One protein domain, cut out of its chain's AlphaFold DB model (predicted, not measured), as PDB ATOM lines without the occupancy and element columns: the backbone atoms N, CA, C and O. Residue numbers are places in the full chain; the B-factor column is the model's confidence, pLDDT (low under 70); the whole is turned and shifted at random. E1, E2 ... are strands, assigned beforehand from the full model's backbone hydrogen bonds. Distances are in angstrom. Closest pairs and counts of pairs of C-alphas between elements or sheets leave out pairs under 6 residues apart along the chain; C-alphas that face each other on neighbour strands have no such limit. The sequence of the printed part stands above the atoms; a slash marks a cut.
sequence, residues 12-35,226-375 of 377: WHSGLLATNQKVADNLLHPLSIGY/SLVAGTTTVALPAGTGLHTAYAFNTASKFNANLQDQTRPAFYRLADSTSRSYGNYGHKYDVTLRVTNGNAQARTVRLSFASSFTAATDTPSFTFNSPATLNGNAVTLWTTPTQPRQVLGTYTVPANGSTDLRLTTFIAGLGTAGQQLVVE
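What this domain is: This is residues 12 to 35 and 226 to 375 of the 377 residues of an uncharacterized protein of Pelomonas sp. Root662 (UniProt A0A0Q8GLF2). Two strongly twisted sheets stand face to face as a sandwich, E1 E4 E9 E6 E7 on one side and E2 E10 E5 E8 on the other, their strands running at only 10 degrees to each other while their planes stand 34 degrees apart. From one end a loop with the short strand E3 reaches outward, and its residues 267 to 272 stick out free. The printed part has 174 residues, no named helix and ten strands, E1 to E10 in order; the first sheet is mixed, the second antiparallel. The class is all strand, though under half of the residues are in named elements. The whole is compact, radius of gyration of the C-alphas 16.2 A, but elongated, spanning 59 by 35 by 31 A.

How they stand to each other: Before the cut, residues 13 to 14 pair antiparallel with residues 242 to 243 of E2 (residues 242 to 248), and residues 34 to 35 with residues 228 to 229 of E1 (residues 227 to 235). E1, an edge strand, is the parallel neighbour of E4 (residues 283 to 292), with N 228 and O 283 2.8 A apart. E4 is antiparallel to E9 (residues 352 to 361), N 284 to O 360 being 2.8 A. E9 is antiparallel to E6 (residues 319 to 325), N 324 to O 359 being 2.8 A. E6 forms a hairpin with the edge strand E7 (residues 328 to 334), N 323 to O 330 being 2.8 A. In the other sheet the edge strand E2 is antiparallel to E10 (residues 370 to 375), N 246 to O 372 being 2.8 A. E10 is antiparallel to E5 (residues 298 to 306), N 371 to O 305 being 2.7 A. E5 is antiparallel to E8 (residues 340 to 348), the other edge strand, N 300 to O 346 being 2.8 A; E8 bends by 53 degrees at residue 343. Between the sheets, the closest C-alphas of E7 and E8 are those of Thr 334 and Arg 340, 6.0 A apart. E3 (residues 265 to 268) pairs with no named strand.

Where its parts are: E1 begins at C-alpha 227 (219.655, 261.585, 148.190) and is 25.5 A long. E4 measures 28.7 A, E5 25.8 A, E8 22.2 A and E9 30.0 A. E10 ends at C-alpha 375 (208.677, 238.982, 157.963).

The domain as a whole: The C-alphas farthest apart are those of Ala 270 and Ala 295, 58.6 A. Residues 36 to 225 are not printed; C-alphas 35 and 226 are 7.3 A apart. The links E2 to E3, E3 to E4 and E5 to E6 are long. Mean pLDDT of the printed part is 94.3, with residues 365 to 367 under 70.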
ATOM      1  N   TRP A  12     199.760 241.858 153.591       96.75
ATOM      2  CA  TRP A  12     200.607 240.818 154.164       96.75
ATOM      3  C   TRP A  12     200.291 239.478 153.506       96.75
ATOM      4  O   TRP A  12     199.129 239.163 153.248       96.75
ATOM      5  N   HIS A  13     201.327 238.689 153.253       97.19
ATOM      6  CA  HIS A  13     201.242 237.404 152.572       97.19
ATOM      7  C   HIS A  13     201.665 236.275 153.507       97.19
ATOM      8  O   HIS A  13     202.584 236.443 154.308       97.19
ATOM      9  N   SER A  14     201.006 235.125 153.396       96.81
ATOM     10  CA  SER A  14     201.328 233.940 154.192       96.81
ATOM     11  C   SER A  14     202.618 233.263 153.732       96.81
ATOM     12  O   SER A  14     202.911 233.200 152.539       96.81
ATOM     13  N   GLY A  15     203.340 232.692 154.692       95.94
ATOM     14  CA  GLY A  15     204.597 231.981 154.491       95.94
ATOM     15  C   GLY A  15     205.815 232.854 154.776       95.94
ATOM     16  O   GLY A  15     205.813 234.060 154.539       95.94
ATOM     17  N   LEU A  16     206.873 232.221 155.278       95.50
ATOM     18  CA  LEU A  16     208.207 232.814 155.319       95.50
ATOM     19  C   LEU A  16     208.932 232.498 154.014       95.50
ATOM     20  O   LEU A  16     208.730 231.435 153.425       95.50
ATOM     21  N   LEU A  17     209.798 233.401 153.576       94.38
ATOM     22  CA  LEU A  17     210.563 233.202 152.353       94.38
ATOM     23  C   LEU A  17     211.803 232.340 152.635       94.38
ATOM     24  O   LEU A  17     212.455 232.470 153.679       94.38
ATOM     25  N   ALA A  18     212.227 231.540 151.661       91.88
ATOM     26  CA  ALA A  18     213.541 230.888 151.612       91.88
ATOM     27  C   ALA A  18     214.604 231.801 150.966       91.88
ATOM     28  O   ALA A  18     214.274 232.756 150.262       91.88
ATOM     29  N   THR A  19     215.893 231.575 151.233       87.50
ATOM     30  CA  THR A  19     216.990 232.465 150.779       87.50
ATOM     31  C   THR A  19     217.078 232.611 149.254       87.50
ATOM     32  O   THR A  19     217.562 233.624 148.755       87.50
ATOM     33  N   ASN A  20     216.562 231.626 148.515       91.69
ATOM     34  CA  ASN A  20     216.455 231.621 147.058       91.69
ATOM     35  C   ASN A  20     215.161 232.268 146.515       91.69
ATOM     36  O   ASN A  20     214.906 232.212 145.315       91.69
ATOM     37  N   GLN A  21     214.332 232.861 147.378       93.31
ATOM     38  CA  GLN A  21     213.062 233.486 147.012       93.31
ATOM     39  C   GLN A  21     213.106 235.006 147.192       93.31
ATOM     40  O   GLN A  21     213.731 235.530 148.116       93.31
ATOM     41  N   LYS A  22     212.362 235.701 146.328       93.94
ATOM     42  CA  LYS A  22     212.035 237.127 146.431       93.94
ATOM     43  C   LYS A  22     210.521 237.317 146.455       93.94
ATOM     44  O   LYS A  22     209.784 236.424 146.031       93.94
ATOM     45  N   VAL A  23     210.061 238.497 146.864       95.31
ATOM     46  CA  VAL A  23     208.659 238.872 146.659       95.31
ATOM     47  C   VAL A  23     208.453 239.224 145.181       95.31
ATOM     48  O   VAL A  23     209.335 239.790 144.521       95.31
ATOM     49  N   ALA A  24     207.310 238.826 144.621       94.06
ATOM     50  CA  ALA A  24     206.956 239.175 143.250       94.06
ATOM     51  C   ALA A  24     206.825 240.700 143.115       94.06
ATOM     52  O   ALA A  24     206.271 241.361 143.989       94.06
ATOM     53  N   ASP A  25     207.335 241.268 142.024       93.00
ATOM     54  CA  ASP A  25     207.473 242.724 141.893       93.00
ATOM     55  C   ASP A  25     206.126 243.466 141.934       93.00
ATOM     56  O   ASP A  25     206.055 244.594 142.409       93.00
ATOM     57  N   ASN A  26     205.048 242.828 141.467       92.75
ATOM     58  CA  ASN A  26     203.684 243.362 141.506       92.75
ATOM     59  C   ASN A  26     203.046 243.340 142.909       92.75
ATOM     60  O   ASN A  26     201.930 243.823 143.069       92.75
ATOM     61  N   LEU A  27     203.726 242.763 143.903       94.38
ATOM     62  CA  LEU A  27     203.312 242.742 145.309       94.38
ATOM     63  C   LEU A  27     204.138 243.708 146.174       94.38
ATOM     64  O   LEU A  27     203.954 243.753 147.390       94.38
ATOM     65  N   LEU A  28     205.069 244.459 145.575       94.94
ATOM     66  CA  LEU A  28     205.899 245.412 146.305       94.94
ATOM     67  C   LEU A  28     205.139 246.708 146.577       94.94
ATOM     68  O   LEU A  28     204.571 247.322 145.676       94.94
ATOM     69  N   HIS A  29     205.213 247.171 147.820       95.50
ATOM     70  CA  HIS A  29     204.700 248.475 148.219       95.50
ATOM     71  C   HIS A  29     205.708 249.584 147.880       95.50
ATOM     72  O   HIS A  29     206.923 249.375 147.985       95.50
ATOM     73  N   PRO A  30     205.258 250.794 147.516       95.44
ATOM     74  CA  PRO A  30     206.161 251.929 147.405       95.44
ATOM     75  C   PRO A  30     206.667 252.354 148.790       95.44
ATOM     76  O   PRO A  30     205.951 252.283 149.792       95.44
ATOM     77  N   LEU A  31     207.902 252.844 148.850       96.19
ATOM     78  CA  LEU A  31     208.427 253.513 150.036       96.19
ATOM     79  C   LEU A  31     207.877 254.944 150.134       96.19
ATOM     80  O   LEU A  31     207.709 255.637 149.128       96.19
ATOM     81  N   SER A  32     207.669 255.418 151.362       96.88
ATOM     82  CA  SER A  32     207.394 256.827 151.660       96.88
ATOM     83  C   SER A  32     208.711 257.609 151.696       96.88
ATOM     84  O   SER A  32     209.333 257.762 152.748       96.88
ATOM     85  N   ILE A  33     209.161 258.055 150.523       95.75
ATOM     86  CA  ILE A  33     210.459 258.711 150.309       95.75
ATOM     87  C   ILE A  33     210.311 260.093 149.671       95.75
ATOM     88  O   ILE A  33     209.401 260.352 148.888       95.75
ATOM     89  N   GLY A  34     211.257 260.967 149.996       97.50
ATOM     90  CA  GLY A  34     211.522 262.231 149.329       97.50
ATOM     91  C   GLY A  34     212.934 262.261 148.744       97.50
ATOM     92  O   GLY A  34     213.773 261.399 149.018       97.50
ATOM     93  N   TYR A  35     213.189 263.285 147.934       97.44
ATOM     94  CA  TYR A  35     214.448 263.455 147.215       97.44
ATOM     95  C   TYR A  35     215.163 264.726 147.673       97.44
ATOM     96  O   TYR A  35     214.542 265.776 147.830       97.44
ATOM     97  N   SER A 226     220.452 263.689 144.707       96.62
ATOM     98  CA  SER A 226     221.354 262.541 144.890       96.62
ATOM     99  C   SER A 226     221.118 261.798 146.200       96.62
ATOM    100  O   SER A 226     221.829 260.841 146.499       96.62
ATOM    101  N   LEU A 227     220.129 262.235 146.979       98.19
ATOM    102  CA  LEU A 227     219.655 261.585 148.190       98.19
ATOM    103  C   LEU A 227     218.213 261.132 147.981       98.19
ATOM    104  O   LEU A 227     217.365 261.933 147.588       98.19
ATOM    105  N   VAL A 228     217.949 259.878 148.323       97.94
ATOM    106  CA  VAL A 228     216.620 259.310 148.528       97.94
ATOM    107  C   VAL A 228     216.480 259.029 150.017       97.94
ATOM    108  O   VAL A 228     217.269 258.266 150.576       97.94
ATOM    109  N   ALA A 229     215.520 259.663 150.684       98.25
ATOM    110  CA  ALA A 229     215.366 259.524 152.128       98.25
ATOM    111  C   ALA A 229     213.908 259.580 152.566       98.25
ATOM    112  O   ALA A 229     213.095 260.267 151.955       98.25
ATOM    113  N   GLY A 230     213.575 258.886 153.648       97.75
ATOM    114  CA  GLY A 230     212.227 258.931 154.201       97.75
ATOM    115  C   GLY A 230     211.950 257.845 155.228       97.75
ATOM    116  O   GLY A 230     212.792 256.987 155.502       97.75
ATOM    117  N   THR A 231     210.748 257.897 155.794       98.44
ATOM    118  CA  THR A 231     210.266 256.927 156.775       98.44
ATOM    119  C   THR A 231     208.968 256.310 156.279       98.44
ATOM    120  O   THR A 231     207.957 256.998 156.154       98.44
ATOM    121  N   THR A 232     208.988 255.001 156.054       98.00
ATOM    122  CA  THR A 232     207.803 254.197 155.757       98.00
ATOM    123  C   THR A 232     207.348 253.519 157.041       98.00
ATOM    124  O   THR A 232     208.123 252.799 157.669       98.00
ATOM    125  N   THR A 233     206.102 253.737 157.455       97.69
ATOM    126  CA  THR A 233     205.525 253.010 158.599       97.69
ATOM    127  C   THR A 233     205.118 251.613 158.141       97.69
ATOM    128  O   THR A 233     204.505 251.499 157.089       97.69
ATOM    129  N   VAL A 234     205.421 250.571 158.914       97.69
ATOM    130  CA  VAL A 234     205.042 249.171 158.663       97.69
ATOM    131  C   VAL A 234     204.226 248.666 159.851       97.69
ATOM    132  O   VAL A 234     204.785 248.450 160.921       97.69
ATOM    133  N   ALA A 235     202.915 248.501 159.686       97.31
ATOM    134  CA  ALA A 235     202.028 248.052 160.755       97.31
ATOM    135  C   ALA A 235     201.987 246.521 160.813       97.31
ATOM    136  O   ALA A 235     201.600 245.862 159.845       97.31
ATOM    137  N   LEU A 236     202.386 245.952 161.952       97.38
ATOM    138  CA  LEU A 236     202.446 244.505 162.127       97.38
ATOM    139  C   LEU A 236     201.053 243.886 162.327       97.38
ATOM    140  O   LEU A 236     200.300 244.341 163.194       97.38
ATOM    141  N   PRO A 237     200.729 242.804 161.597       96.31
ATOM    142  CA  PRO A 237     199.482 242.071 161.744       96.31
ATOM    143  C   PRO A 237     199.469 241.256 163.038       96.31
ATOM    144  O   PRO A 237     200.493 241.087 163.701       96.31
ATOM    145  N   ALA A 238     198.304 240.695 163.369       93.62
ATOM    146  CA  ALA A 238     198.157 239.797 164.510       93.62
ATOM    147  C   ALA A 238     198.752 238.384 164.276       93.62
ATOM    148  O   ALA A 238     199.087 237.680 165.231       93.62
ATOM    149  N   GLY A 239     198.908 237.952 163.023       93.44
ATOM    150  CA  GLY A 239     199.449 236.629 162.679       93.44
ATOM    151  C   GLY A 239     200.980 236.546 162.710       93.44
ATOM    152  O   GLY A 239     201.664 237.566 162.771       93.44
ATOM    153  N   THR A 240     201.503 235.323 162.647       96.88
ATOM    154  CA  THR A 240     202.927 234.991 162.457       96.88
ATOM    155  C   THR A 240     203.114 234.230 161.146       96.88
ATOM    156  O   THR A 240     202.133 233.831 160.513       96.88
ATOM    157  N   GLY A 241     204.359 234.057 160.697       97.38
ATOM    158  CA  GLY A 241     204.645 233.444 159.401       97.38
ATOM    159  C   GLY A 241     204.111 234.274 158.233       97.38
ATOM    160  O   GLY A 241     203.618 233.710 157.258       97.38
ATOM    161  N   LEU A 242     204.149 235.603 158.359       98.06
ATOM    162  CA  LEU A 242     203.642 236.551 157.364       98.06
ATOM    163  C   LEU A 242     204.776 237.426 156.836       98.06
ATOM    164  O   LEU A 242     205.692 237.753 157.589       98.06
ATOM    165  N   HIS A 243     204.689 237.883 155.590       98.25
ATOM    166  CA  HIS A 243     205.653 238.822 155.020       98.25
ATOM    167  C   HIS A 243     205.006 239.952 154.217       98.25
ATOM    168  O   HIS A 243     203.898 239.830 153.695       98.25
ATOM    169  N   THR A 244     205.733 241.059 154.102       98.06
ATOM    170  CA  THR A 244     205.444 242.177 153.199       98.06
ATOM    171  C   THR A 244     206.761 242.741 152.665       98.06
ATOM    172  O   THR A 244     207.818 242.522 153.268       98.06
ATOM    173  N   ALA A 245     206.739 243.444 151.534       97.44
ATOM    174  CA  ALA A 245     207.957 243.974 150.930       97.44
ATOM    175  C   ALA A 245     207.760 245.321 150.239       97.44
ATOM    176  O   ALA A 245     206.664 245.665 149.802       97.44
ATOM    177  N   TYR A 246     208.857 246.066 150.135       97.25
ATOM    178  CA  TYR A 246     208.894 247.418 149.600       97.25
ATOM    179  C   TYR A 246     209.916 247.536 148.477       97.25
ATOM    180  O   TYR A 246     211.017 246.994 148.584       97.25
ATOM    181  N   ALA A 247     209.572 248.286 147.434       95.62
ATOM    182  CA  ALA A 247     210.475 248.598 146.334       95.62
ATOM    183  C   ALA A 247     211.652 249.463 146.826       95.62
ATOM    184  O   ALA A 247     211.444 250.527 147.408       95.62
ATOM    185  N   PHE A 248     212.891 249.031 146.594       95.62
ATOM    186  CA  PHE A 248     214.106 249.745 146.993       95.62
ATOM    187  C   PHE A 248     215.068 249.885 145.814       95.62
ATOM    188  O   PHE A 248     215.449 248.906 145.181       95.62
ATOM    189  N   ASN A 249     215.507 251.110 145.537       92.81
ATOM    190  CA  ASN A 249     216.377 251.421 144.409       92.81
ATOM    191  C   ASN A 249     215.853 250.866 143.069       92.81
ATOM    192  O   ASN A 249     216.556 250.179 142.327       92.81
ATOM    193  N   THR A 250     214.578 251.116 142.791       89.06
ATOM    194  CA  THR A 250     213.879 250.588 141.618       89.06
ATOM    195  C   THR A 250     213.662 251.648 140.544       89.06
ATOM    196  O   THR A 250     213.582 252.845 140.819       89.06
ATOM    197  N   ALA A 251     213.506 251.182 139.307       87.06
ATOM    198  CA  ALA A 251     213.057 251.976 138.173       87.06
ATOM    199  C   ALA A 251     211.829 251.312 137.545       87.06
ATOM    200  O   ALA A 251     211.802 250.092 137.377       87.06
ATOM    201  N   SER A 252     210.850 252.109 137.117       85.38
ATOM    202  CA  SER A 252     209.655 251.593 136.431       85.38
ATOM    203  C   SER A 252     209.906 251.213 134.964       85.38
ATOM    204  O   SER A 252     209.023 250.670 134.303       85.38
ATOM    205  N   LYS A 253     211.126 251.453 134.455       83.81
ATOM    206  CA  LYS A 253     211.527 251.256 133.051       83.81
ATOM    207  C   LYS A 253     211.194 249.868 132.495       83.81
ATOM    208  O   LYS A 253     210.774 249.762 131.348       83.81
ATOM    209  N   PHE A 254     211.413 248.817 133.285       78.19
ATOM    210  CA  PHE A 254     211.169 247.425 132.872       78.19
ATOM    211  C   PHE A 254     209.963 246.794 133.553       78.19
ATOM    212  O   PHE A 254     209.543 245.703 133.178       78.19
ATOM    213  N   ASN A 255     209.416 247.467 134.558       83.69
ATOM    214  CA  ASN A 255     208.281 246.982 135.311       83.69
ATOM    215  C   ASN A 255     207.518 248.170 135.891       83.69
ATOM    216  O   ASN A 255     207.922 248.748 136.899       83.69
ATOM    217  N   ALA A 256     206.399 248.514 135.257       85.56
ATOM    218  CA  ALA A 256     205.574 249.653 135.646       85.56
ATOM    219  C   ALA A 256     204.946 249.514 137.046       85.56
ATOM    220  O   ALA A 256     204.486 250.508 137.598       85.56
ATOM    221  N   ASN A 257     204.946 248.309 137.632       82.81
ATOM    222  CA  ASN A 257     204.463 248.088 138.997       82.81
ATOM    223  C   ASN A 257     205.464 248.558 140.063       82.81
ATOM    224  O   ASN A 257     205.099 248.703 141.226       82.81
ATOM    225  N   LEU A 258     206.729 248.775 139.693       89.38
ATOM    226  CA  LEU A 258     207.739 249.264 140.622       89.38
ATOM    227  C   LEU A 258     207.615 250.775 140.803       89.38
ATOM    228  O   LEU A 258     207.453 251.522 139.837       89.38
ATOM    229  N   GLN A 259     207.797 251.236 142.042       93.38
ATOM    230  CA  GLN A 259     207.986 252.657 142.314       93.38
ATOM    231  C   GLN A 259     209.182 253.171 141.505       93.38
ATOM    232  O   GLN A 259     210.294 252.656 141.640       93.38
ATOM    233  N   ASP A 260     208.973 254.198 140.685       93.50
ATOM    234  CA  ASP A 260     210.081 254.841 139.989       93.50
ATOM    235  C   ASP A 260     210.852 255.741 140.957       93.50
ATOM    236  O   ASP A 260     210.370 256.804 141.354       93.50
ATOM    237  N   GLN A 261     212.046 255.298 141.348       95.00
ATOM    238  CA  GLN A 261     212.930 256.030 142.256       95.00
ATOM    239  C   GLN A 261     214.036 256.781 141.506       95.00
ATOM    240  O   GLN A 261     214.998 257.256 142.108       95.00
ATOM    241  N   THR A 262     213.920 256.878 140.181       94.56
ATOM    242  CA  THR A 262     214.874 257.583 139.325       94.56
ATOM    243  C   THR A 262     214.595 259.083 139.285       94.56
ATOM    244  O   THR A 262     213.521 259.573 139.650       94.56
ATOM    245  N   ARG A 263     215.593 259.842 138.841       95.88
ATOM    246  CA  ARG A 263     215.580 261.300 138.794       95.88
ATOM    247  C   ARG A 263     215.675 261.797 137.363       95.88
ATOM    248  O   ARG A 263     216.463 261.241 136.600       95.88
ATOM    249  N   PRO A 264     214.906 262.827 136.979       96.62
ATOM    250  CA  PRO A 264     215.011 263.396 135.645       96.62
ATOM    251  C   PRO A 264     216.368 264.084 135.454       96.62
ATOM    252  O   PRO A 264     216.910 264.697 136.379       96.62
ATOM    253  N   ALA A 265     216.896 264.001 134.237       96.75
ATOM    254  CA  ALA A 265     217.986 264.849 133.784       96.75
ATOM    255  C   ALA A 265     217.464 266.266 133.509       96.75
ATOM    256  O   ALA A 265     216.445 266.424 132.839       96.75
ATOM    257  N   PHE A 266     218.179 267.293 133.964       94.38
ATOM    258  CA  PHE A 266     217.980 268.671 133.481       94.38
ATOM    259  C   PHE A 266     219.088 269.104 132.510       94.38
ATOM    260  O   PHE A 266     218.919 270.064 131.765       94.38
ATOM    261  N   TYR A 267     220.194 268.358 132.478       97.31
ATOM    262  CA  TYR A 267     221.215 268.408 131.440       97.31
ATOM    263  C   TYR A 267     221.548 266.986 130.998       97.31
ATOM    264  O   TYR A 267     221.666 266.097 131.842       97.31
ATOM    265  N   ARG A 268     221.750 266.754 129.701       96.69
ATOM    266  CA  ARG A 268     222.281 265.484 129.198       96.69
ATOM    267  C   ARG A 268     222.909 265.641 127.820       96.69
ATOM    268  O   ARG A 268     222.477 266.483 127.033       96.69
ATOM    269  N   LEU A 269     223.868 264.774 127.511       97.38
ATOM    270  CA  LEU A 269     224.270 264.527 126.128       97.38
ATOM    271  C   LEU A 269     223.107 263.871 125.366       97.38
ATOM    272  O   LEU A 269     222.256 263.203 125.962       97.38
ATOM    273  N   ALA A 270     223.050 264.062 124.049       95.00
ATOM    274  CA  ALA A 270     221.947 263.593 123.209       95.00
ATOM    275  C   ALA A 270     221.765 262.066 123.274       95.00
ATOM    276  O   ALA A 270     220.635 261.576 123.259       95.00
ATOM    277  N   ASP A 271     222.873 261.338 123.417       93.31
ATOM    278  CA  ASP A 271     222.922 259.881 123.563       93.31
ATOM    279  C   ASP A 271     222.699 259.371 124.998       93.31
ATOM    280  O   ASP A 271     222.660 258.166 125.220       93.31
ATOM    281  N   SER A 272     222.543 260.250 125.989       94.88
ATOM    282  CA  SER A 272     222.304 259.839 127.372       94.88
ATOM    283  C   SER A 272     220.827 259.607 127.643       94.88
ATOM    284  O   SER A 272     219.951 260.256 127.071       94.88
ATOM    285  N   THR A 273     220.555 258.750 128.622       93.50
ATOM    286  CA  THR A 273     219.225 258.614 129.201       93.50
ATOM    287  C   THR A 273     218.676 259.912 129.808       93.50
ATOM    288  O   THR A 273     219.414 260.749 130.332       93.50
ATOM    289  N   SER A 274     217.351 260.043 129.739       94.00
ATOM    290  CA  SER A 274     216.531 261.079 130.363       94.00
ATOM    291  C   SER A 274     216.353 260.936 131.879       94.00
ATOM    292  O   SER A 274     215.941 261.901 132.526       94.00
ATOM    293  N   ARG A 275     216.649 259.765 132.464       95.06
ATOM    294  CA  ARG A 275     216.447 259.492 133.896       95.06
ATOM    295  C   ARG A 275     217.610 258.729 134.508       95.06
ATOM    296  O   ARG A 275     218.307 257.997 133.818       95.06
ATOM    297  N   SER A 276     217.792 258.847 135.819       93.94
ATOM    298  CA  SER A 276     218.889 258.192 136.528       93.94
ATOM    299  C   SER A 276     218.662 256.687 136.759       93.94
ATOM    300  O   SER A 276     218.676 256.235 137.899       93.94
ATOM    301  N   TYR A 277     218.407 255.892 135.713       90.62
ATOM    302  CA  TYR A 277     217.934 254.504 135.850       90.62
ATOM    303  C   TYR A 277     218.773 253.633 136.786       90.62
ATOM    304  O   TYR A 277     218.210 252.865 137.551       90.62
ATOM    305  N   GLY A 278     220.101 253.770 136.780       84.69
ATOM    306  CA  GLY A 278     220.953 252.982 137.673       84.69
ATOM    307  C   GLY A 278     220.964 253.482 139.116       84.69
ATOM    308  O   GLY A 278     221.395 252.760 140.011       84.69
ATOM    309  N   ASN A 279     220.571 254.744 139.343       92.75
ATOM    310  CA  ASN A 279     220.743 255.473 140.602       92.75
ATOM    311  C   ASN A 279     222.159 255.356 141.192       92.75
ATOM    312  O   ASN A 279     222.380 255.682 142.355       92.75
ATOM    313  N   TYR A 280     223.149 254.979 140.379       93.75
ATOM    314  CA  TYR A 280     224.526 254.824 140.817       93.75
ATOM    315  C   TYR A 280     225.040 256.104 141.466       93.75
ATOM    316  O   TYR A 280     224.717 257.218 141.031       93.75
ATOM    317  N   GLY A 281     225.749 255.930 142.575       94.62
ATOM    318  CA  GLY A 281     226.207 257.001 143.442       94.62
ATOM    319  C   GLY A 281     225.122 257.642 144.316       94.62
ATOM    320  O   GLY A 281     225.479 258.404 145.204       94.62
ATOM    321  N   HIS A 282     223.824 257.384 144.146       96.88
ATOM    322  CA  HIS A 282     222.821 258.000 145.024       96.88
ATOM    323  C   HIS A 282     222.949 257.463 146.449       96.88
ATOM    324  O   HIS A 282     223.175 256.270 146.658       96.88
ATOM    325  N   LYS A 283     222.774 258.348 147.432       97.81
ATOM    326  CA  LYS A 283     222.620 257.969 148.833       97.81
ATOM    327  C   LYS A 283     221.173 257.563 149.073       97.81
ATOM    328  O   LYS A 283     220.262 258.322 148.757       97.81
ATOM    329  N   TYR A 284     220.981 256.410 149.686       98.25
ATOM    330  CA  TYR A 284     219.706 255.964 150.225       98.25
ATOM    331  C   TYR A 284     219.784 256.022 151.745       98.25
ATOM    332  O   TYR A 284     220.734 255.512 152.333       98.25
ATOM    333  N   ASP A 285     218.810 256.674 152.370       98.50
ATOM    334  CA  ASP A 285     218.673 256.810 153.819       98.50
ATOM    335  C   ASP A 285     217.208 256.574 154.207       98.50
ATOM    336  O   ASP A 285     216.405 257.498 154.357       98.50
ATOM    337  N   VAL A 286     216.836 255.298 154.251       98.50
ATOM    338  CA  VAL A 286     215.447 254.843 154.344       98.50
ATOM    339  C   VAL A 286     215.213 254.225 155.712       98.50
ATOM    340  O   VAL A 286     215.978 253.378 156.162       98.50
ATOM    341  N   THR A 287     214.125 254.618 156.366       98.75
ATOM    342  CA  THR A 287     213.688 254.036 157.638       98.75
ATOM    343  C   THR A 287     212.392 253.266 157.444       98.75
ATOM    344  O   THR A 287     211.409 253.826 156.962       98.75
ATOM    345  N   LEU A 288     212.361 252.003 157.866       98.69
ATOM    346  CA  LEU A 288     211.111 251.292 158.118       98.69
ATOM    347  C   LEU A 288     210.767 251.448 159.599       98.69
ATOM    348  O   LEU A 288     211.445 250.883 160.455       98.69
ATOM    349  N   ARG A 289     209.734 252.233 159.910       98.56
ATOM    350  CA  ARG A 289     209.187 252.338 161.265       98.56
ATOM    351  C   ARG A 289     208.198 251.209 161.474       98.56
ATOM    352  O   ARG A 289     207.046 251.311 161.057       98.56
ATOM    353  N   VAL A 290     208.648 250.130 162.091       98.44
ATOM    354  CA  VAL A 290     207.816 248.951 162.316       98.44
ATOM    355  C   VAL A 290     206.999 249.162 163.586       98.44
ATOM    356  O   VAL A 290     207.570 249.288 164.666       98.44
ATOM    357  N   THR A 291     205.675 249.233 163.468       98.38
ATOM    358  CA  THR A 291     204.751 249.486 164.577       98.38
ATOM    359  C   THR A 291     203.985 248.221 164.940       98.38
ATOM    360  O   THR A 291     203.519 247.476 164.082       98.38
ATOM    361  N   ASN A 292     203.839 247.971 166.236       98.06
ATOM    362  CA  ASN A 292     203.147 246.812 166.769       98.06
ATOM    363  C   ASN A 292     201.994 247.268 167.666       98.06
ATOM    364  O   ASN A 292     202.203 247.570 168.834       98.06
ATOM    365  N   GLY A 293     200.772 247.277 167.131       96.31
ATOM    366  CA  GLY A 293     199.555 247.573 167.901       96.31
ATOM    367  C   GLY A 293     199.012 246.390 168.709       96.31
ATOM    368  O   GLY A 293     197.872 246.432 169.154       96.31
ATOM    369  N   ASN A 294     199.772 245.298 168.837       95.75
ATOM    370  CA  ASN A 294     199.337 244.115 169.571       95.75
ATOM    371  C   ASN A 294     199.745 244.208 171.046       95.75
ATOM    372  O   ASN A 294     200.756 244.820 171.394       95.75
ATOM    373  N   ALA A 295     199.002 243.500 171.898       96.75
ATOM    374  CA  ALA A 295     199.249 243.433 173.339       96.75
ATOM    375  C   ALA A 295     200.539 242.687 173.731       96.75
ATOM    376  O   ALA A 295     200.966 242.770 174.877       96.75
ATOM    377  N   GLN A 296     201.156 241.960 172.797       97.50
ATOM    378  CA  GLN A 296     202.409 241.234 173.002       97.50
ATOM    379  C   GLN A 296     203.486 241.760 172.058       97.50
ATOM    380  O   GLN A 296     203.190 242.217 170.949       97.50
ATOM    381  N   ALA A 297     204.740 241.685 172.502       98.19
ATOM    382  CA  ALA A 297     205.876 241.974 171.642       98.19
ATOM    383  C   ALA A 297     205.915 240.988 170.464       98.19
ATOM    384  O   ALA A 297     205.511 239.833 170.594       98.19
ATOM    385  N   ARG A 298     206.406 241.449 169.315       98.00
ATOM    386  CA  ARG A 298     206.545 240.633 168.104       98.00
ATOM    387  C   ARG A 298     207.979 240.573 167.646       98.00
ATOM    388  O   ARG A 298     208.705 241.557 167.744       98.00
ATOM    389  N   THR A 299     208.353 239.438 167.083       98.50
ATOM    390  CA  THR A 299     209.654 239.264 166.453       98.50
ATOM    391  C   THR A 299     209.501 239.432 164.952       98.50
ATOM    392  O   THR A 299     208.662 238.785 164.329       98.50
ATOM    393  N   VAL A 300     210.317 240.304 164.372       98.44
ATOM    394  CA  VAL A 300     210.346 240.553 162.934       98.44
ATOM    395  C   VAL A 300     211.728 240.301 162.369       98.44
ATOM    396  O   VAL A 300     212.733 240.528 163.037       98.44
ATOM    397  N   ARG A 301     211.789 239.872 161.117       98.38
ATOM    398  CA  ARG A 301     213.027 239.723 160.361       98.38
ATOM    399  C   ARG A 301     213.049 240.732 159.227       98.38
ATOM    400  O   ARG A 301     212.089 240.816 158.467       98.38
ATOM    401  N   LEU A 302     214.148 241.471 159.107       98.56
ATOM    402  CA  LEU A 302     214.411 242.333 157.958       98.56
ATOM    403  C   LEU A 302     215.347 241.609 156.997       98.56
ATOM    404  O   LEU A 302     216.414 241.143 157.401       98.56
ATOM    405  N   SER A 303     214.972 241.560 155.724       98.50
ATOM    406  CA  SER A 303     215.837 241.078 154.649       98.50
ATOM    407  C   SER A 303     215.991 242.129 153.555       98.50
ATOM    408  O   SER A 303     215.076 242.905 153.283       98.50
ATOM    409  N   PHE A 304     217.148 242.114 152.905       97.62
ATOM    410  CA  PHE A 304     217.400 242.788 151.641       97.62
ATOM    411  C   PHE A 304     217.292 241.755 150.525       97.62
ATOM    412  O   PHE A 304     217.845 240.661 150.667       97.62
ATOM    413  N   ALA A 305     216.563 242.056 149.454       96.12
ATOM    414  CA  ALA A 305     216.402 241.114 148.355       96.12
ATOM    415  C   ALA A 305     216.510 241.762 146.972       96.12
ATOM    416  O   ALA A 305     216.058 242.880 146.771       96.12
ATOM    417  N   SER A 306     217.052 241.036 146.004       94.12
ATOM    418  CA  SER A 306     217.062 241.408 144.594       94.12
ATOM    419  C   SER A 306     215.691 241.166 143.967       94.12
ATOM    420  O   SER A 306     215.063 240.129 144.194       94.12
ATOM    421  N   SER A 307     215.250 242.077 143.101       91.25
ATOM    422  CA  SER A 307     214.088 241.869 142.228       91.25
ATOM    423  C   SER A 307     214.383 240.924 141.056       91.25
ATOM    424  O   SER A 307     213.484 240.611 140.277       91.25
ATOM    425  N   PHE A 308     215.617 240.432 140.931       90.31
ATOM    426  CA  PHE A 308     216.058 239.515 139.883       90.31
ATOM    427  C   PHE A 308     216.559 238.187 140.464       90.31
ATOM    428  O   PHE A 308     217.339 238.177 141.415       90.31
ATOM    429  N   THR A 309     216.151 237.078 139.841       91.88
ATOM    430  CA  THR A 309     216.583 235.708 140.167       91.88
ATOM    431  C   THR A 309     216.965 234.958 138.899       91.88
ATOM    432  O   THR A 309     216.298 235.120 137.875       91.88
ATOM    433  N   ALA A 310     217.971 234.089 138.965       92.38
ATOM    434  CA  ALA A 310     218.345 233.203 137.863       92.38
ATOM    435  C   ALA A 310     218.971 231.901 138.383       92.38
ATOM    436  O   ALA A 310     219.333 231.795 139.552       92.38
ATOM    437  N   ALA A 311     219.116 230.911 137.499       93.62
ATOM    438  CA  ALA A 311     219.753 229.633 137.827       93.62
ATOM    439  C   ALA A 311     221.282 229.731 137.979       93.62
ATOM    440  O   ALA A 311     221.900 228.840 138.555       93.62
ATOM    441  N   THR A 312     221.896 230.796 137.459       92.44
ATOM    442  CA  THR A 312     223.337 231.040 137.534       92.44
ATOM    443  C   THR A 312     223.615 232.469 137.962       92.44
ATOM    444  O   THR A 312     222.881 233.402 137.621       92.44
ATOM    445  N   ASP A 313     224.707 232.654 138.699       89.62
ATOM    446  CA  ASP A 313     225.148 233.987 139.070       89.62
ATOM    447  C   ASP A 313     225.757 234.702 137.866       89.62
ATOM    448  O   ASP A 313     226.577 234.161 137.126       89.62
ATOM    449  N   THR A 314     225.344 235.952 137.676       84.19
ATOM    450  CA  THR A 314     225.886 236.853 136.661       84.19
ATOM    451  C   THR A 314     226.354 238.126 137.368       84.19
ATOM    452  O   THR A 314     225.543 238.749 138.063       84.19
ATOM    453  N   PRO A 315     227.622 238.551 137.198       81.94
ATOM    454  CA  PRO A 315     228.177 239.705 137.913       81.94
ATOM    455  C   PRO A 315     227.338 240.985 137.782       81.94
ATOM    456  O   PRO A 315     227.135 241.682 138.770       81.94
ATOM    457  N   SER A 316     226.765 241.256 136.605       80.19
ATOM    458  CA  SER A 316     225.954 242.458 136.345       80.19
ATOM    459  C   SER A 316     224.659 242.551 137.163       80.19
ATOM    460  O   SER A 316     224.113 243.642 137.316       80.19
ATOM    461  N   PHE A 317     224.166 241.431 137.699       86.38
ATOM    462  CA  PHE A 317     222.956 241.361 138.528       86.38
ATOM    463  C   PHE A 317     223.262 241.073 140.003       86.38
ATOM    464  O   PHE A 317     222.353 240.812 140.788       86.38
ATOM    465  N   THR A 318     224.540 241.113 140.382       90.00
ATOM    466  CA  THR A 318     224.954 241.043 141.782       90.00
ATOM    467  C   THR A 318     224.889 242.437 142.390       90.00
ATOM    468  O   THR A 318     225.387 243.390 141.797       90.00
ATOM    469  N   PHE A 319     224.292 242.559 143.574       92.62
ATOM    470  CA  PHE A 319     224.353 243.782 144.368       92.62
ATOM    471  C   PHE A 319     225.429 243.620 145.435       92.62
ATOM    472  O   PHE A 319     225.449 242.610 146.132       92.62
ATOM    473  N   ASN A 320     226.312 244.608 145.567       93.44
ATOM    474  CA  ASN A 320     227.382 244.604 146.557       93.44
ATOM    475  C   ASN A 320     227.663 246.023 147.040       93.44
ATOM    476  O   ASN A 320     228.321 246.799 146.346       93.44
ATOM    477  N   SER A 321     227.176 246.367 148.227       94.88
ATOM    478  CA  SER A 321     227.397 247.699 148.788       94.88
ATOM    479  C   SER A 321     227.565 247.647 150.304       94.88
ATOM    480  O   SER A 321     226.873 246.868 150.970       94.88
ATOM    481  N   PRO A 322     228.457 248.461 150.890       97.06
ATOM    482  CA  PRO A 322     228.432 248.683 152.322       97.06
ATOM    483  C   PRO A 322     227.159 249.449 152.687       97.06
ATOM    484  O   PRO A 322     226.610 250.235 151.907       97.06
ATOM    485  N   ALA A 323     226.687 249.234 153.903       97.94
ATOM    486  CA  ALA A 323     225.566 249.957 154.462       97.94
ATOM    487  C   ALA A 323     225.709 250.076 155.978       97.94
ATOM    488  O   ALA A 323     226.546 249.423 156.604       97.94
ATOM    489  N   THR A 324     224.852 250.893 156.574       98.38
ATOM    490  CA  THR A 324     224.604 250.871 158.012       98.38
ATOM    491  C   THR A 324     223.144 250.553 158.274       98.38
ATOM    492  O   THR A 324     222.275 251.174 157.663       98.38
ATOM    493  N   LEU A 325     222.874 249.647 159.209       98.12
ATOM    494  CA  LEU A 325     221.541 249.350 159.717       98.12
ATOM    495  C   LEU A 325     221.468 249.758 161.188       98.12
ATOM    496  O   LEU A 325     222.156 249.186 162.033       98.12
ATOM    497  N   ASN A 326     220.680 250.793 161.485       95.88
ATOM    498  CA  ASN A 326     220.649 251.450 162.797       95.88
ATOM    499  C   ASN A 326     222.053 251.861 163.283       95.88
ATOM    500  O   ASN A 326     222.393 251.705 164.451       95.88
ATOM    501  N   GLY A 327     222.888 252.350 162.359       95.12
ATOM    502  CA  GLY A 327     224.272 252.758 162.626       95.12
ATOM    503  C   GLY A 327     225.302 251.622 162.617       95.12
ATOM    504  O   GLY A 327     226.490 251.899 162.497       95.12
ATOM    505  N   ASN A 328     224.881 250.355 162.660       97.00
ATOM    506  CA  ASN A 328     225.800 249.215 162.611       97.00
ATOM    507  C   ASN A 328     226.188 248.888 161.171       97.00
ATOM    508  O   ASN A 328     225.316 248.773 160.312       97.00
ATOM    509  N   ALA A 329     227.481 248.704 160.909       97.12
ATOM    510  CA  ALA A 329     227.965 248.342 159.583       97.12
ATOM    511  C   ALA A 329     227.433 246.967 159.148       97.12
ATOM    512  O   ALA A 329     227.534 245.987 159.885       97.12
ATOM    513  N   VAL A 330     226.910 246.894 157.927       97.62
ATOM    514  CA  VAL A 330     226.492 245.657 157.260       97.62
ATOM    515  C   VAL A 330     226.938 245.694 155.798       97.62
ATOM    516  O   VAL A 330     227.093 246.764 155.212       97.62
ATOM    517  N   THR A 331     227.132 244.528 155.191       96.75
ATOM    518  CA  THR A 331     227.368 244.414 153.746       96.75
ATOM    519  C   THR A 331     226.106 243.888 153.092       96.75
ATOM    520  O   THR A 331     225.692 242.776 153.412       96.75
ATOM    521  N   LEU A 332     225.528 244.663 152.178       95.88
ATOM    522  CA  LEU A 332     224.414 244.242 151.337       95.88
ATOM    523  C   LEU A 332     224.963 243.425 150.170       95.88
ATOM    524  O   LEU A 332     225.751 243.943 149.375       95.88
ATOM    525  N   TRP A 333     224.563 242.160 150.088       94.56
ATOM    526  CA  TRP A 333     225.016 241.217 149.077       94.56
ATOM    527  C   TRP A 333     223.881 240.309 148.621       94.56
ATOM    528  O   TRP A 333     223.350 239.525 149.404       94.56
ATOM    529  N   THR A 334     223.537 240.395 147.340       94.19
ATOM    530  CA  THR A 334     222.552 239.511 146.705       94.19
ATOM    531  C   THR A 334     223.070 239.078 145.348       94.19
ATOM    532  O   THR A 334     223.563 239.917 144.588       94.19
ATOM    533  N   THR A 335     222.901 237.807 145.008       93.44
ATOM    534  CA  THR A 335     223.208 237.270 143.677       93.44
ATOM    535  C   THR A 335     221.938 236.720 143.026       93.44
ATOM    536  O   THR A 335     220.938 236.519 143.715       93.44
ATOM    537  N   PRO A 336     221.922 236.460 141.709       92.62
ATOM    538  CA  PRO A 336     220.763 235.844 141.068       92.62
ATOM    539  C   PRO A 336     220.335 234.496 141.672       92.62
ATOM    540  O   PRO A 336     219.136 234.219 141.702       92.62
ATOM    541  N   THR A 337     221.276 233.677 142.158       94.00
ATOM    542  CA  THR A 337     220.969 232.388 142.814       94.00
ATOM    543  C   THR A 337     220.673 232.525 144.311       94.00
ATOM    544  O   THR A 337     219.951 231.700 144.872       94.00
ATOM    545  N   GLN A 338     221.184 233.580 144.958       94.31
ATOM    546  CA  GLN A 338     220.920 233.932 146.357       94.31
ATOM    547  C   GLN A 338     220.383 235.371 146.442       94.31
ATOM    548  O   GLN A 338     221.075 236.284 146.904       94.31
ATOM    549  N   PRO A 339     219.149 235.605 145.964       95.12
ATOM    550  CA  PRO A 339     218.580 236.933 145.845       95.12
ATOM    551  C   PRO A 339     218.246 237.554 147.190       95.12
ATOM    552  O   PRO A 339     217.993 238.745 147.198       95.12
ATOM    553  N   ARG A 340     218.212 236.814 148.308       96.25
ATOM    554  CA  ARG A 340     217.816 237.355 149.611       96.25
ATOM    555  C   ARG A 340     218.889 237.174 150.678       96.25
ATOM    556  O   ARG A 340     219.341 236.065 150.945       96.25
ATOM    557  N   GLN A 341     219.177 238.265 151.379       96.31
ATOM    558  CA  GLN A 341     220.034 238.318 152.554       96.31
ATOM    559  C   GLN A 341     219.236 238.788 153.772       96.31
ATOM    560  O   GLN A 341     218.650 239.870 153.769       96.31
ATOM    561  N   VAL A 342     219.255 238.006 154.850       97.38
ATOM    562  CA  VAL A 342     218.719 238.444 156.145       97.38
ATOM    563  C   VAL A 342     219.680 239.459 156.759       97.38
ATOM    564  O   VAL A 342     220.858 239.159 156.944       97.38
ATOM    565  N   LEU A 343     219.180 240.650 157.083       97.50
ATOM    566  CA  LEU A 343     219.966 241.708 157.720       97.50
ATOM    567  C   LEU A 343     219.909 241.634 159.248       97.50
ATOM    568  O   LEU A 343     220.854 242.038 159.919       97.50
ATOM    569  N   GLY A 344     218.806 241.124 159.800       96.81
ATOM    570  CA  GLY A 344     218.657 240.956 161.239       96.81
ATOM    571  C   GLY A 344     217.256 240.540 161.665       96.81
ATOM    572  O   GLY A 344     216.305 240.564 160.878       96.81
ATOM    573  N   THR A 345     217.150 240.187 162.945       97.88
ATOM    574  CA  THR A 345     215.896 239.887 163.638       97.88
ATOM    575  C   THR A 345     215.736 240.872 164.791       97.88
ATOM    576  O   THR A 345     216.688 241.122 165.527       97.88
ATOM    577  N   TYR A 346     214.541 241.430 164.946       98.25
ATOM    578  CA  TYR A 346     214.251 242.526 165.863       98.25
ATOM    579  C   TYR A 346     212.988 242.231 166.655       98.25
ATOM    580  O   TYR A 346     212.002 241.743 166.108       98.25
ATOM    581  N   THR A 347     212.994 242.579 167.937       98.44
ATOM    582  CA  THR A 347     211.777 242.598 168.746       98.44
ATOM    583  C   THR A 347     211.134 243.978 168.650       98.44
ATOM    584  O   THR A 347     211.788 244.998 168.863       98.44
ATOM    585  N   VAL A 348     209.843 244.008 168.332       98.62
ATOM    586  CA  VAL A 348     209.004 245.206 168.355       98.62
ATOM    587  C   VAL A 348     208.114 245.126 169.599       98.62
ATOM    588  O   VAL A 348     207.301 244.198 169.688       98.62
ATOM    589  N   PRO A 349     208.262 246.043 170.575       98.56
ATOM    590  CA  PRO A 349     207.504 246.000 171.826       98.56
ATOM    591  C   PRO A 349     205.986 245.985 171.610       98.56
ATOM    592  O   PRO A 349     205.496 246.471 170.590       98.56
ATOM    593  N   ALA A 350     205.238 245.440 172.573       98.06
ATOM    594  CA  ALA A 350     203.780 245.553 172.599       98.06
ATOM    595  C   ALA A 350     203.360 247.029 172.597       98.06
ATOM    596  O   ALA A 350     203.944 247.825 173.332       98.06
ATOM    597  N   ASN A 351     202.359 247.385 171.790       97.50
ATOM    598  CA  ASN A 351     201.883 248.767 171.621       97.50
ATOM    599  C   ASN A 351     203.012 249.786 171.346       97.50
ATOM    600  O   ASN A 351     202.930 250.943 171.756       97.50
ATOM    601  N   GLY A 352     204.083 249.344 170.683       98.12
ATOM    602  CA  GLY A 352     205.309 250.112 170.481       98.12
ATOM    603  C   GLY A 352     205.794 250.100 169.035       98.12
ATOM    604  O   GLY A 352     205.114 249.630 168.122       98.12
ATOM    605  N   SER A 353     206.996 250.628 168.819       98.38
ATOM    606  CA  SER A 353     207.618 250.676 167.496       98.38
ATOM    607  C   SER A 353     209.130 250.535 167.553       98.38
ATOM    608  O   SER A 353     209.753 250.987 168.513       98.38
ATOM    609  N   THR A 354     209.708 250.007 166.478       98.38
ATOM    610  CA  THR A 354     211.154 249.919 166.262       98.38
ATOM    611  C   THR A 354     211.488 250.504 164.894       98.38
ATOM    612  O   THR A 354     210.920 250.088 163.883       98.38
ATOM    613  N   ASP A 355     212.423 251.452 164.849       98.44
ATOM    614  CA  ASP A 355     212.941 251.992 163.591       98.44
ATOM    615  C   ASP A 355     214.067 251.093 163.061       98.44
ATOM    616  O   ASP A 355     214.997 250.730 163.783       98.44
ATOM    617  N   LEU A 356     213.971 250.734 161.782       98.38
ATOM    618  CA  LEU A 356     214.983 249.999 161.027       98.38
ATOM    619  C   LEU A 356     215.496 250.916 159.912       98.38
ATOM    620  O   LEU A 356     214.925 250.980 158.821       98.38
ATOM    621  N   ARG A 357     216.536 251.691 160.218       98.50
ATOM    622  CA  ARG A 357     217.136 252.684 159.323       98.50
ATOM    623  C   ARG A 357     218.309 252.088 158.561       98.50
ATOM    624  O   ARG A 357     219.345 251.800 159.157       98.50
ATOM    625  N   LEU A 358     218.151 251.955 157.249       98.69
ATOM    626  CA  LEU A 358     219.184 251.521 156.319       98.69
ATOM    627  C   LEU A 358     219.771 252.730 155.584       98.69
ATOM    628  O   LEU A 358     219.054 253.460 154.895       98.69
ATOM    629  N   THR A 359     221.087 252.904 155.680       98.56
ATOM    630  CA  THR A 359     221.826 253.910 154.911       98.56
ATOM    631  C   THR A 359     222.863 253.236 154.021       98.56
ATOM    632  O   THR A 359     223.665 252.444 154.505       98.56
ATOM    633  N   THR A 360     222.876 253.547 152.728       97.75
ATOM    634  CA  THR A 360     223.848 253.015 151.757       97.75
ATOM    635  C   THR A 360     224.043 253.990 150.595       97.75
ATOM    636  O   THR A 360     223.217 254.877 150.376       97.75
ATOM    637  N   PHE A 361     225.127 253.834 149.842       96.75
ATOM    638  CA  PHE A 361     225.270 254.435 148.517       96.75
ATOM    639  C   PHE A 361     225.105 253.336 147.468       96.75
ATOM    640  O   PHE A 361     225.634 252.238 147.635       96.75
ATOM    641  N   ILE A 362     224.379 253.608 146.385       93.81
ATOM    642  CA  ILE A 362     224.203 252.622 145.314       93.81
ATOM    643  C   ILE A 362     225.523 252.468 144.549       93.81
ATOM    644  O   ILE A 362     225.954 253.391 143.854       93.81
ATOM    645  N   ALA A 363     226.161 251.310 144.701       86.81
ATOM    646  CA  ALA A 363     227.404 250.945 144.028       86.81
ATOM    647  C   ALA A 363     227.190 250.755 142.512       86.81
ATOM    648  O   ALA A 363     226.121 250.315 142.094       86.81
ATOM    649  N   GLY A 364     228.205 251.059 141.696       78.94
ATOM    650  CA  GLY A 364     228.138 251.014 140.228       78.94
ATOM    651  C   GLY A 364     227.935 249.649 139.578       78.94
ATOM    652  O   GLY A 364     227.595 249.565 138.402       78.94
ATOM    653  N   LEU A 365     228.123 248.574 140.342       69.94
ATOM    654  CA  LEU A 365     227.936 247.202 139.894       69.94
ATOM    655  C   LEU A 365     226.585 246.686 140.396       69.94
ATOM    656  O   LEU A 365     226.440 246.357 141.571       69.94
ATOM    657  N   GLY A 366     225.598 246.659 139.498       65.88
ATOM    658  CA  GLY A 366     224.281 246.069 139.743       65.88
ATOM    659  C   GLY A 366     223.183 246.743 138.920       65.88
ATOM    660  O   GLY A 366     222.958 247.943 139.037       65.88
ATOM    661  N   THR A 367     222.483 245.995 138.071       66.50
ATOM    662  CA  THR A 367     221.375 246.517 137.242       66.50
ATOM    663  C   THR A 367     219.989 246.101 137.739       66.50
ATOM    664  O   THR A 367     218.981 246.520 137.173       66.50
ATOM    665  N   ALA A 368     219.914 245.291 138.798       79.38
ATOM    666  CA  ALA A 368     218.654 244.822 139.358       79.38
ATOM    667  C   ALA A 368     218.121 245.783 140.429       79.38
ATOM    668  O   ALA A 368     218.848 246.166 141.351       79.38
ATOM    669  N   GLY A 369     216.828 246.105 140.340       88.88
ATOM    670  CA  GLY A 369     216.096 246.705 141.455       88.88
ATOM    671  C   GLY A 369     216.150 245.805 142.689       88.88
ATOM    672  O   GLY A 369     216.376 244.599 142.574       88.88
ATOM    673  N   GLN A 370     215.974 246.388 143.866       94.19
ATOM    674  CA  GLN A 370     216.084 245.687 145.140       94.19
ATOM    675  C   GLN A 370     214.792 245.859 145.950       94.19
ATOM    676  O   GLN A 370     213.866 246.579 145.569       94.19
ATOM    677  N   GLN A 371     214.713 245.160 147.072       96.25
ATOM    678  CA  GLN A 371     213.536 245.051 147.913       96.25
ATOM    679  C   GLN A 371     213.955 245.074 149.382       96.25
ATOM    680  O   GLN A 371     214.964 244.475 149.764       96.25
ATOM    681  N   LEU A 372     213.143 245.715 150.218       98.19
ATOM    682  CA  LEU A 372     213.189 245.530 151.666       98.19
ATOM    683  C   LEU A 372     212.024 244.639 152.073       98.19
ATOM    684  O   LEU A 372     210.876 244.991 151.820       98.19
ATOM    685  N   VAL A 373     212.314 243.502 152.701       98.50
ATOM    686  CA  VAL A 373     211.311 242.510 153.105       98.50
ATOM    687  C   VAL A 373     211.218 242.464 154.625       98.50
ATOM    688  O   VAL A 373     212.235 242.302 155.298       98.50
ATOM    689  N   VAL A 374     210.001 242.572 155.157       98.50
ATOM    690  CA  VAL A 374     209.702 242.413 156.584       98.50
ATOM    691  C   VAL A 374     208.885 241.140 156.766       98.50
ATOM    692  O   VAL A 374     207.821 241.001 156.167       98.50
ATOM    693  N   GLU A 375     209.370 240.224 157.600       98.50
ATOM    694  CA  GLU A 375     208.677 238.982 157.963       98.50
ATOM    695  C   GLU A 375     208.312 239.018 159.456       98.50
ATOM    696  O   GLU A 375     209.153 239.389 160.272       98.50
TER     697      GLU A 375